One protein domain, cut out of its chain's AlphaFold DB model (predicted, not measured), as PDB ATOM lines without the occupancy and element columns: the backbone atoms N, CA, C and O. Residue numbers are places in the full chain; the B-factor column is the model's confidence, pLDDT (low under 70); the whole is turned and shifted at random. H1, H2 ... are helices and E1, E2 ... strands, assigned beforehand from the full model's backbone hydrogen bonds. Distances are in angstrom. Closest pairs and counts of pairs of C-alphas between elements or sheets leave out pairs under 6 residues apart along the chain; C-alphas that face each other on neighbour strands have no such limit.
ATOM      1  N   ASP A 106      61.375 106.011 135.087       89.00
ATOM      2  CA  ASP A 106      62.459 105.484 135.924       89.00
ATOM      3  C   ASP A 106      61.939 104.629 137.081       89.00
ATOM      4  O   ASP A 106      62.493 103.571 137.387       89.00
ATOM      5  N   GLU A 107      60.835 105.034 137.710       89.56
ATOM      6  CA  GLU A 107      60.179 104.219 138.737       89.56
ATOM      7  C   GLU A 107      59.644 102.909 138.149       89.56
ATOM      8  O   GLU A 107      59.790 101.848 138.761       89.56
ATOM      9  N   LYS A 108      59.079 102.956 136.935       92.25
ATOM     10  CA  LYS A 108      58.641 101.756 136.209       92.25
ATOM     11  C   LYS A 108      59.817 100.833 135.889       92.25
ATOM     12  O   LYS A 108      59.683  99.623 136.059       92.25
ATOM     13  N   ILE A 109      60.963 101.378 135.475       92.31
ATOM     14  CA  ILE A 109      62.187 100.605 135.215       92.31
ATOM     15  C   ILE A 109      62.691  99.949 136.501       92.31
ATOM     16  O   ILE A 109      62.924  98.743 136.501       92.31
ATOM     17  N   LYS A 110      62.793 100.690 137.612       90.06
ATOM     18  CA  LYS A 110      63.200 100.135 138.917       90.06
ATOM     19  C   LYS A 110      62.305  98.975 139.347       90.06
ATOM     20  O   LYS A 110      62.809  97.943 139.785       90.06
ATOM     21  N   LEU A 111      60.991  99.126 139.178       91.06
ATOM     22  CA  LEU A 111      60.030  98.078 139.506       91.06
ATOM     23  C   LEU A 111      60.186  96.859 138.590       91.06
ATOM     24  O   LEU A 111      60.224  95.735 139.067       91.06
ATOM     25  N   ILE A 112      60.311  97.062 137.278       91.25
ATOM     26  CA  ILE A 112      60.532  95.973 136.317       91.25
ATOM     27  C   ILE A 112      61.838  95.229 136.615       91.25
ATOM     28  O   ILE A 112      61.855  94.000 136.603       91.25
ATOM     29  N   LYS A 113      62.908  95.955 136.951       90.25
ATOM     30  CA  LYS A 113      64.202  95.383 137.333       90.25
ATOM     31  C   LYS A 113      64.158  94.607 138.639       90.25
ATOM     32  O   LYS A 113      65.010  93.744 138.821       90.25
ATOM     33  N   SER A 114      63.234  94.899 139.554       90.06
ATOM     34  CA  SER A 114      63.064  94.118 140.785       90.06
ATOM     35  C   SER A 114      62.175  92.892 140.588       90.06
ATOM     36  O   SER A 114      62.181  92.001 141.435       90.06
ATOM     37  N   MET A 115      61.459  92.787 139.461       90.75
ATOM     38  CA  MET A 115      60.673  91.595 139.157       90.75
ATOM     39  C   MET A 115      61.589  90.392 138.955       90.75
ATOM     40  O   MET A 115      62.589  90.438 138.229       90.75
ATOM     41  N   ARG A 116      61.215  89.297 139.604       91.62
ATOM     42  CA  ARG A 116      61.896  88.011 139.516       91.62
ATOM     43  C   ARG A 116      60.935  86.950 138.999       91.62
ATOM     44  O   ARG A 116      59.723  87.045 139.201       91.62
ATOM     45  N   ASN A 117      61.489  85.970 138.306       87.56
ATOM     46  CA  ASN A 117      60.828  84.705 138.025       87.56
ATOM     47  C   ASN A 117      60.817  83.837 139.298       87.56
ATOM     48  O   ASN A 117      61.418  84.186 140.317       87.56
ATOM     49  N   THR A 118      60.122  82.702 139.257       87.38
ATOM     50  CA  THR A 118      60.037  81.762 140.391       87.38
ATOM     51  C   THR A 118      61.387  81.158 140.781       87.38
ATOM     52  O   THR A 118      61.565  80.764 141.925       87.38
ATOM     53  N   ASP A 119      62.336  81.112 139.848       87.62
ATOM     54  CA  ASP A 119      63.722  80.665 140.031       87.62
ATOM     55  C   ASP A 119      64.666  81.786 140.526       87.62
ATOM     56  O   ASP A 119      65.883  81.624 140.528       87.62
ATOM     57  N   ASN A 120      64.118  82.936 140.937       86.31
ATOM     58  CA  ASN A 120      64.848  84.131 141.367       86.31
ATOM     59  C   ASN A 120      65.730  84.792 140.283       86.31
ATOM     60  O   ASN A 120      66.559  85.651 140.595       86.31
ATOM     61  N   THR A 121      65.536  84.468 139.002       87.00
ATOM     62  CA  THR A 121      66.184  85.186 137.892       87.00
ATOM     63  C   THR A 121      65.428  86.474 137.546       87.00
ATOM     64  O   THR A 121      64.226  86.577 137.825       87.00
ATOM     65  N   PRO A 122      66.081  87.502 136.964       89.81
ATOM     66  CA  PRO A 122      65.383  88.693 136.495       89.81
ATOM     67  C   PRO A 122      64.288  88.335 135.492       89.81
ATOM     68  O   PRO A 122      64.509  87.589 134.544       89.81
ATOM     69  N   LYS A 123      63.101  88.913 135.689       91.44
ATOM     70  CA  LYS A 123      61.936  88.623 134.849       91.44
ATOM     71  C   LYS A 123      62.125  89.044 133.387       91.44
ATOM     72  O   LYS A 123      61.551  88.432 132.490       91.44
ATOM     73  N   TYR A 124      62.892  90.109 133.183       91.50
ATOM     74  CA  TYR A 124      63.211  90.662 131.877       91.50
ATOM     75  C   TYR A 124      64.713  90.887 131.795       91.50
ATOM     76  O   TYR A 124      65.294  91.498 132.695       91.50
ATOM     77  N   THR A 125      65.330  90.413 130.722       89.06
ATOM     78  CA  THR A 125      66.773  90.533 130.498       89.06
ATOM     79  C   THR A 125      67.055  91.082 129.107       89.06
ATOM     80  O   THR A 125      66.223  90.992 128.204       89.06
ATOM     81  N   LEU A 126      68.228  91.696 128.954       89.62
ATOM     82  CA  LEU A 126      68.748  92.142 127.669       89.62
ATOM     83  C   LEU A 126      69.625  91.029 127.092       89.62
ATOM     84  O   LEU A 126      70.567  90.581 127.744       89.62
ATOM     85  N   THR A 127      69.309  90.585 125.885       87.44
ATOM     86  CA  THR A 127      70.121  89.621 125.133       87.44
ATOM     87  C   THR A 127      71.363  90.285 124.538       87.44
ATOM     88  O   THR A 127      71.440  91.510 124.434       87.44
ATOM     89  N   ALA A 128      72.323  89.478 124.077       80.31
ATOM     90  CA  ALA A 128      73.519  89.973 123.390       80.31
ATOM     91  C   ALA A 128      73.194  90.761 122.104       80.31
ATOM     92  O   ALA A 128      73.904  91.699 121.756       80.31
ATOM     93  N   THR A 129      72.091  90.429 121.428       80.88
ATOM     94  CA  THR A 129      71.583  91.156 120.252       80.88
ATOM     95  C   THR A 129      70.881  92.469 120.620       80.88
ATOM     96  O   THR A 129      70.509  93.248 119.744       80.88
ATOM     97  N   GLY A 130      70.722  92.759 121.916       81.75
ATOM     98  CA  GLY A 130      70.100  93.978 122.418       81.75
ATOM     99  C   GLY A 130      68.573  93.927 122.476       81.75
ATOM    100  O   GLY A 130      67.947  94.978 122.629       81.75
ATOM    101  N   GLU A 131      67.973  92.741 122.366       88.56
ATOM    102  CA  GLU A 131      66.532  92.521 122.504       88.56
ATOM    103  C   GLU A 131      66.159  92.229 123.962       88.56
ATOM    104  O   GLU A 131      66.895  91.535 124.668       88.56
ATOM    105  N   ILE A 132      65.001  92.725 124.409       92.12
ATOM    106  CA  ILE A 132      64.448  92.366 125.719       92.12
ATOM    107  C   ILE A 132      63.679  91.057 125.598       92.12
ATOM    108  O   ILE A 132      62.744  90.958 124.800       92.12
ATOM    109  N   VAL A 133      64.022  90.087 126.441       91.38
ATOM    110  CA  VAL A 133      63.295  88.819 126.556       91.38
ATOM    111  C   VAL A 133      62.522  88.748 127.866       91.38
ATOM    112  O   VAL A 133      62.951  89.288 128.886       91.38
ATOM    113  N   GLY A 134      61.343  88.127 127.823       87.88
ATOM    114  CA  GLY A 134      60.493  87.900 128.993       87.88
ATOM    115  C   GLY A 134      60.844  86.630 129.772       87.88
ATOM    116  O   GLY A 134      61.766  85.896 129.428       87.88
ATOM    117  N   SER A 135      60.029  86.323 130.787       82.19
ATOM    118  CA  SER A 135      60.176  85.163 131.682       82.19
ATOM    119  C   SER A 135      60.343  83.815 130.986       82.19
ATOM    120  O   SER A 135      60.934  82.907 131.555       82.19
ATOM    121  N   LYS A 136      59.763  83.659 129.794       81.56
ATOM    122  CA  LYS A 136      59.790  82.409 129.027       81.56
ATOM    123  C   LYS A 136      60.834  82.419 127.905       81.56
ATOM    124  O   LYS A 136      60.815  81.537 127.055       81.56
ATOM    125  N   GLY A 137      61.705  83.430 127.865       82.31
ATOM    126  CA  GLY A 137      62.690  83.616 126.796       82.31
ATOM    127  C   GLY A 137      62.117  84.202 125.502       82.31
ATOM    128  O   GLY A 137      62.823  84.280 124.502       82.31
ATOM    129  N   GLU A 138      60.851  84.626 125.494       88.75
ATOM    130  CA  GLU A 138      60.225  85.220 124.312       88.75
ATOM    131  C   GLU A 138      60.687  86.674 124.083       88.75
ATOM    132  O   GLU A 138      60.704  87.464 125.035       88.75
ATOM    133  N   PRO A 139      61.041  87.064 122.844       89.81
ATOM    134  CA  PRO A 139      61.419  88.438 122.540       89.81
ATOM    135  C   PRO A 139      60.197  89.359 122.605       89.81
ATOM    136  O   PRO A 139      59.181  89.142 121.936       89.81
ATOM    137  N   ILE A 140      60.301  90.425 123.395       90.88
ATOM    138  CA  ILE A 140      59.249  91.431 123.550       90.88
ATOM    139  C   ILE A 140      59.570  92.600 122.625       90.88
ATOM    140  O   ILE A 140      60.582  93.271 122.789       90.88
ATOM    141  N   LYS A 141      58.696  92.865 121.648       85.12
ATOM    142  CA  LYS A 141      58.983  93.837 120.577       85.12
ATOM    143  C   LYS A 141      58.545  95.273 120.865       85.12
ATOM    144  O   LYS A 141      59.098  96.194 120.279       85.12
ATOM    145  N   SER A 142      57.540  95.479 121.715       88.06
ATOM    146  CA  SER A 142      56.897  96.795 121.862       88.06
ATOM    147  C   SER A 142      56.752  97.237 123.313       88.06
ATOM    148  O   SER A 142      57.402  98.191 123.741       88.06
ATOM    149  N   THR A 143      55.928  96.534 124.087       92.06
ATOM    150  CA  THR A 143      55.485  97.007 125.400       92.06
ATOM    151  C   THR A 143      55.547  95.899 126.435       92.06
ATOM    152  O   THR A 143      54.994  94.817 126.250       92.06
ATOM    153  N   ILE A 144      56.155  96.211 127.573       91.75
ATOM    154  CA  ILE A 144      56.135  95.379 128.768       91.75
ATOM    155  C   ILE A 144      54.906  95.756 129.581       91.75
ATOM    156  O   ILE A 144      54.731  96.906 129.986       91.75
ATOM    157  N   VAL A 145      54.058  94.767 129.827       91.00
ATOM    158  CA  VAL A 145      52.849  94.905 130.633       91.00
ATOM    159  C   VAL A 145      53.103  94.286 131.997       91.00
ATOM    160  O   VAL A 145      53.472  93.117 132.096       91.00
ATOM    161  N   PHE A 146      52.854  95.038 133.062       89.12
ATOM    162  CA  PHE A 146      53.037  94.546 134.423       89.12
ATOM    163  C   PHE A 146      51.937  95.045 135.353       89.12
ATOM    164  O   PHE A 146      51.176  95.950 135.015       89.12
ATOM    165  N   LYS A 147      51.806  94.411 136.521       86.69
ATOM    166  CA  LYS A 147      50.866  94.847 137.555       86.69
ATOM    167  C   LYS A 147      51.618  95.596 138.646       86.69
ATOM    168  O   LYS A 147      52.624  95.099 139.136       86.69
ATOM    169  N   ASN A 148      51.094  96.747 139.043       83.50
ATOM    170  CA  ASN A 148      51.540  97.499 140.207       83.50
ATOM    171  C   ASN A 148      50.315  97.856 141.056       83.50
ATOM    172  O   ASN A 148      49.366  98.443 140.539       83.50
ATOM    173  N   ASN A 149      50.299  97.467 142.335       79.00
ATOM    174  CA  ASN A 149      49.182  97.723 143.259       79.00
ATOM    175  C   ASN A 149      47.795  97.373 142.677       79.00
ATOM    176  O   ASN A 149      46.844  98.146 142.766       79.00
ATOM    177  N   GLY A 150      47.696  96.216 142.015       77.19
ATOM    178  CA  GLY A 150      46.453  95.736 141.398       77.19
ATOM    179  C   GLY A 150      46.080  96.396 140.062       77.19
ATOM    180  O   GLY A 150      45.130  95.946 139.425       77.19
ATOM    181  N   LYS A 151      46.830  97.400 139.590       80.69
ATOM    182  CA  LYS A 151      46.602  98.072 138.300       80.69
ATOM    183  C   LYS A 151      47.569  97.596 137.229       80.69
ATOM    184  O   LYS A 151      48.720  97.283 137.514       80.69
ATOM    185  N   LYS A 152      47.081  97.541 135.989       88.06
ATOM    186  CA  LYS A 152      47.886  97.233 134.806       88.06
ATOM    187  C   LYS A 152      48.651  98.490 134.394       88.06
ATOM    188  O   LYS A 152      48.038  99.515 134.120       88.06
ATOM    189  N   GLU A 153      49.965  98.380 134.338       90.50
ATOM    190  CA  GLU A 153      50.895  99.411 133.894       90.50
ATOM    191  C   GLU A 153      51.656  98.927 132.660       90.50
ATOM    192  O   GLU A 153      51.776  97.724 132.400       90.50
ATOM    193  N   THR A 154      52.173  99.886 131.897       92.56
ATOM    194  CA  THR A 154      52.959  99.625 130.691       92.56
ATOM    195  C   THR A 154      54.267 100.403 130.701       92.56
ATOM    196  O   THR A 154      54.305 101.561 131.135       92.56
ATOM    197  N   LEU A 155      55.320  99.776 130.178       93.00
ATOM    198  CA  LEU A 155      56.605 100.397 129.864       93.00
ATOM    199  C   LEU A 155      57.004 100.033 128.429       93.00
ATOM    200  O   LEU A 155      56.837  98.888 128.015       93.00
ATOM    201  N   SER A 156      57.552 100.991 127.680       93.56
ATOM    202  CA  SER A 156      58.149 100.703 126.373       93.56
ATOM    203  C   SER A 156      59.383  99.809 126.523       93.56
ATOM    204  O   SER A 156      60.252 100.084 127.352       93.56
ATOM    205  N   VAL A 157      59.506  98.794 125.667       92.44
ATOM    206  CA  VAL A 157      60.718  97.965 125.569       92.44
ATOM    207  C   VAL A 157      61.950  98.822 125.285       92.44
ATOM    208  O   VAL A 157      62.999  98.590 125.881       92.44
ATOM    209  N   SER A 158      61.823  99.851 124.438       90.75
ATOM    210  CA  SER A 158      62.943 100.738 124.102       90.75
ATOM    211  C   SER A 158      63.488 101.478 125.324       90.75
ATOM    212  O   SER A 158      64.700 101.582 125.483       90.75
ATOM    213  N   ALA A 159      62.611 101.928 126.227       90.31
ATOM    214  CA  ALA A 159      63.012 102.630 127.443       90.31
ATOM    215  C   ALA A 159      63.812 101.717 128.384       90.31
ATOM    216  O   ALA A 159      64.853 102.121 128.899       90.31
ATOM    217  N   LEU A 160      63.366 100.466 128.560       91.06
ATOM    218  CA  LEU A 160      64.108  99.484 129.352       91.06
ATOM    219  C   LEU A 160      65.442  99.112 128.690       91.06
ATOM    220  O   LEU A 160      66.462  99.058 129.370       91.06
ATOM    221  N   ALA A 161      65.445  98.876 127.375       90.44
ATOM    222  CA  ALA A 161      66.642  98.486 126.636       90.44
ATOM    223  C   ALA A 161      67.735  99.558 126.705       90.44
ATOM    224  O   ALA A 161      68.882  99.228 126.988       90.44
ATOM    225  N   THR A 162      67.388 100.834 126.509       89.31
ATOM    226  CA  THR A 162      68.335 101.951 126.652       89.31
ATOM    227  C   THR A 162      68.921 102.004 128.061       89.31
ATOM    228  O   THR A 162      70.132 102.120 128.217       89.31
ATOM    229  N   HIS A 163      68.084 101.853 129.091       88.56
ATOM    230  CA  HIS A 163      68.550 101.887 130.476       88.56
ATOM    231  C   HIS A 163      69.497 100.725 130.803       88.56
ATOM    232  O   HIS A 163      70.539 100.936 131.418       88.56
ATOM    233  N   LEU A 164      69.166  99.501 130.379       86.31
ATOM    234  CA  LEU A 164      70.025  98.336 130.601       86.31
ATOM    235  C   LEU A 164      71.345  98.455 129.826       86.31
ATOM    236  O   LEU A 164      72.394  98.169 130.390       86.31
ATOM    237  N   LYS A 165      71.321  98.929 128.573       86.06
ATOM    238  CA  LYS A 165      72.541  99.172 127.780       86.06
ATOM    239  C   LYS A 165      73.475 100.179 128.451       86.06
ATOM    240  O   LYS A 165      74.677  99.940 128.497       86.06
ATOM    241  N   ASN A 166      72.928 101.269 128.989       82.44
ATOM    242  CA  ASN A 166      73.719 102.282 129.685       82.44
ATOM    243  C   ASN A 166      74.352 101.729 130.970       82.44
ATOM    244  O   ASN A 166      75.505 102.034 131.251       82.44
ATOM    245  N   GLU A 167      73.644 100.880 131.719       79.56
ATOM    246  CA  GLU A 167      74.236 100.197 132.877       79.56
ATOM    247  C   GLU A 167      75.397  99.291 132.469       79.56
ATOM    248  O   GLU A 167      76.468  99.399 133.053       79.56
ATOM    249  N   TYR A 168      75.225  98.466 131.429       73.44
ATOM    250  CA  TYR A 168      76.313  97.632 130.911       73.44
ATOM    251  C   TYR A 168      77.521  98.465 130.468       73.44
ATOM    252  O   TYR A 168      78.653  98.112 130.789       73.44
ATOM    253  N   ALA A 169      77.299  99.577 129.763       71.06
ATOM    254  CA  ALA A 169      78.373 100.465 129.326       71.06
ATOM    255  C   ALA A 169      79.129 101.086 130.514       71.06
ATOM    256  O   ALA A 169      80.360 101.103 130.510       71.06
ATOM    257  N   ASN A 170      78.407 101.523 131.547       68.44
ATOM    258  CA  ASN A 170      79.005 102.096 132.753       68.44
ATOM    259  C   ASN A 170      79.800 101.047 133.547       68.44
ATOM    260  O   ASN A 170      80.911 101.331 133.981       68.44
ATOM    261  N   THR A 171      79.292  99.815 133.673       65.06
ATOM    262  CA  THR A 171      80.017  98.722 134.345       65.06
ATOM    263  C   THR A 171      81.306  98.349 133.605       65.06
ATOM    264  O   THR A 171      82.328  98.094 134.236       65.06
ATOM    265  N   VAL A 172      81.296  98.347 132.266       65.94
ATOM    266  CA  VAL A 172      82.506  98.092 131.463       65.94
ATOM    267  C   VAL A 172      83.517  99.236 131.600       65.94
ATOM    268  O   VAL A 172      84.711  98.969 131.717       65.94
ATOM    269  N   GLN A 173      83.058 100.492 131.645       59.47
ATOM    270  CA  GLN A 173      83.928 101.647 131.880       59.47
ATOM    271  C   GLN A 173      84.585 101.612 133.266       59.47
ATOM    272  O   GLN A 173      85.800 101.785 133.355       59.47
ATOM    273  N   GLU A 174      83.828 101.327 134.328       60.78
ATOM    274  CA  GLU A 174      84.364 101.206 135.692       60.78
ATOM    275  C   GLU A 174      85.417 100.094 135.799       60.78
ATOM    276  O   GLU A 174      86.483 100.309 136.370       60.78
ATOM    277  N   LEU A 175      85.177  98.932 135.184       60.25
ATOM    278  CA  LEU A 175      86.145  97.830 135.163       60.25
ATOM    279  C   LEU A 175      87.406  98.161 134.353       60.25
ATOM    280  O   LEU A 175      88.497  97.741 134.725       60.25
ATOM    281  N   SER A 176      87.276  98.925 133.266       58.81
ATOM    282  CA  SER A 176      88.427  99.380 132.473       58.81
ATOM    283  C   SER A 176      89.244 100.484 133.148       58.81
ATOM    284  O   SER A 176      90.403 100.662 132.799       58.81
ATOM    285  N   ALA A 177      88.657 101.209 134.106       59.91
ATOM    286  CA  ALA A 177      89.328 102.251 134.880       59.91
ATOM    287  C   ALA A 177      90.039 101.715 136.140       59.91
ATOM    288  O   ALA A 177      90.763 102.464 136.794       59.91
ATOM    289  N   LEU A 178      89.813 100.444 136.499       55.25
ATOM    290  CA  LEU A 178      90.490  99.748 137.602       55.25
ATOM    291  C   LEU A 178      91.703  98.903 137.161       55.25
ATOM    292  O   LEU A 178      92.399  98.378 138.030       55.25
ATOM    293  N   ASN A 179      91.944  98.773 135.853       44.81
ATOM    294  CA  ASN A 179      93.140  98.152 135.265       44.81
ATOM    295  C   ASN A 179      94.109  99.221 134.753       44.81
ATOM    296  O   ASN A 179      95.318  98.911 134.690       44.81
TER     297      ASN A 179
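This is residues 106 to 179 of the 179 residues of an uncharacterized protein of Flavobacterium sp. HTF (UniProt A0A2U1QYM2). A small body, made of the two-stranded hairpin E1 and E2, the short helix H1 packed over one face of it and a long looping stretch, residues 115 to 142, is extended by one long helix, H2, which leaves the hairpin like an arm. The far end of that arm, residues 169 to 179, of which 169 to 177 belong to H2, sticks out free. The printed part has 74 residues, with two named helices and two named strands that follow along the chain in the order H1, E1, E2, H2; the sheet, E1 - E2, is antiparallel and the class is mixed, helices and strands. It is only just compact, close to loose, with a radius of gyration of the C-alphas of 13.5 A, and elongated, spanning 47 by 25 by 23 A.

Start at the hairpin of E1, residues 143 to 148, and E2, residues 151 to 156, where N 144 and O 155 are within hydrogen-bond range at 2.8 A, as are N 153 and O 146 at 2.8 A. Their directions differ by 149 degrees. Next look at H1, residues 106 to 114: its closest C-alphas to E2 are Lys 108 and Leu 155, 6.8 A apart. H2, residues 157 to 177, follows E2 by a tight link, and the closest C-alphas of E1 and H2, Thr 143 and Val 157, are 5.3 A apart. H1 and H2 are close but not clearly touching, about perpendicular at 76 degrees; their closest C-alphas, Ile 109 and Leu 160, are 6.3 A apart. In H1 and H2 every O i to N i+4 pair is within hydrogen-bond range.

Find C-alpha 106 at (62.459, 105.484, 135.924), where H1 begins; it is 12.4 A long. E1 measures 15.3 A and E2 16.8 A. From C-alpha 157 at (60.718, 97.965, 125.569), H2 runs 30.4 A to C-alpha 177 at (89.328, 102.251, 134.880).

The C-alphas farthest apart, Gly 150 and Asn 179, lie 47.2 A from each other. The printed part has no cut. The link from H1 to E1 is long, 28 residues; in it residues 125 to 126 pair briefly with 132 to 133, antiparallel. Look for pLDDT under 70 at residues 170 to 179.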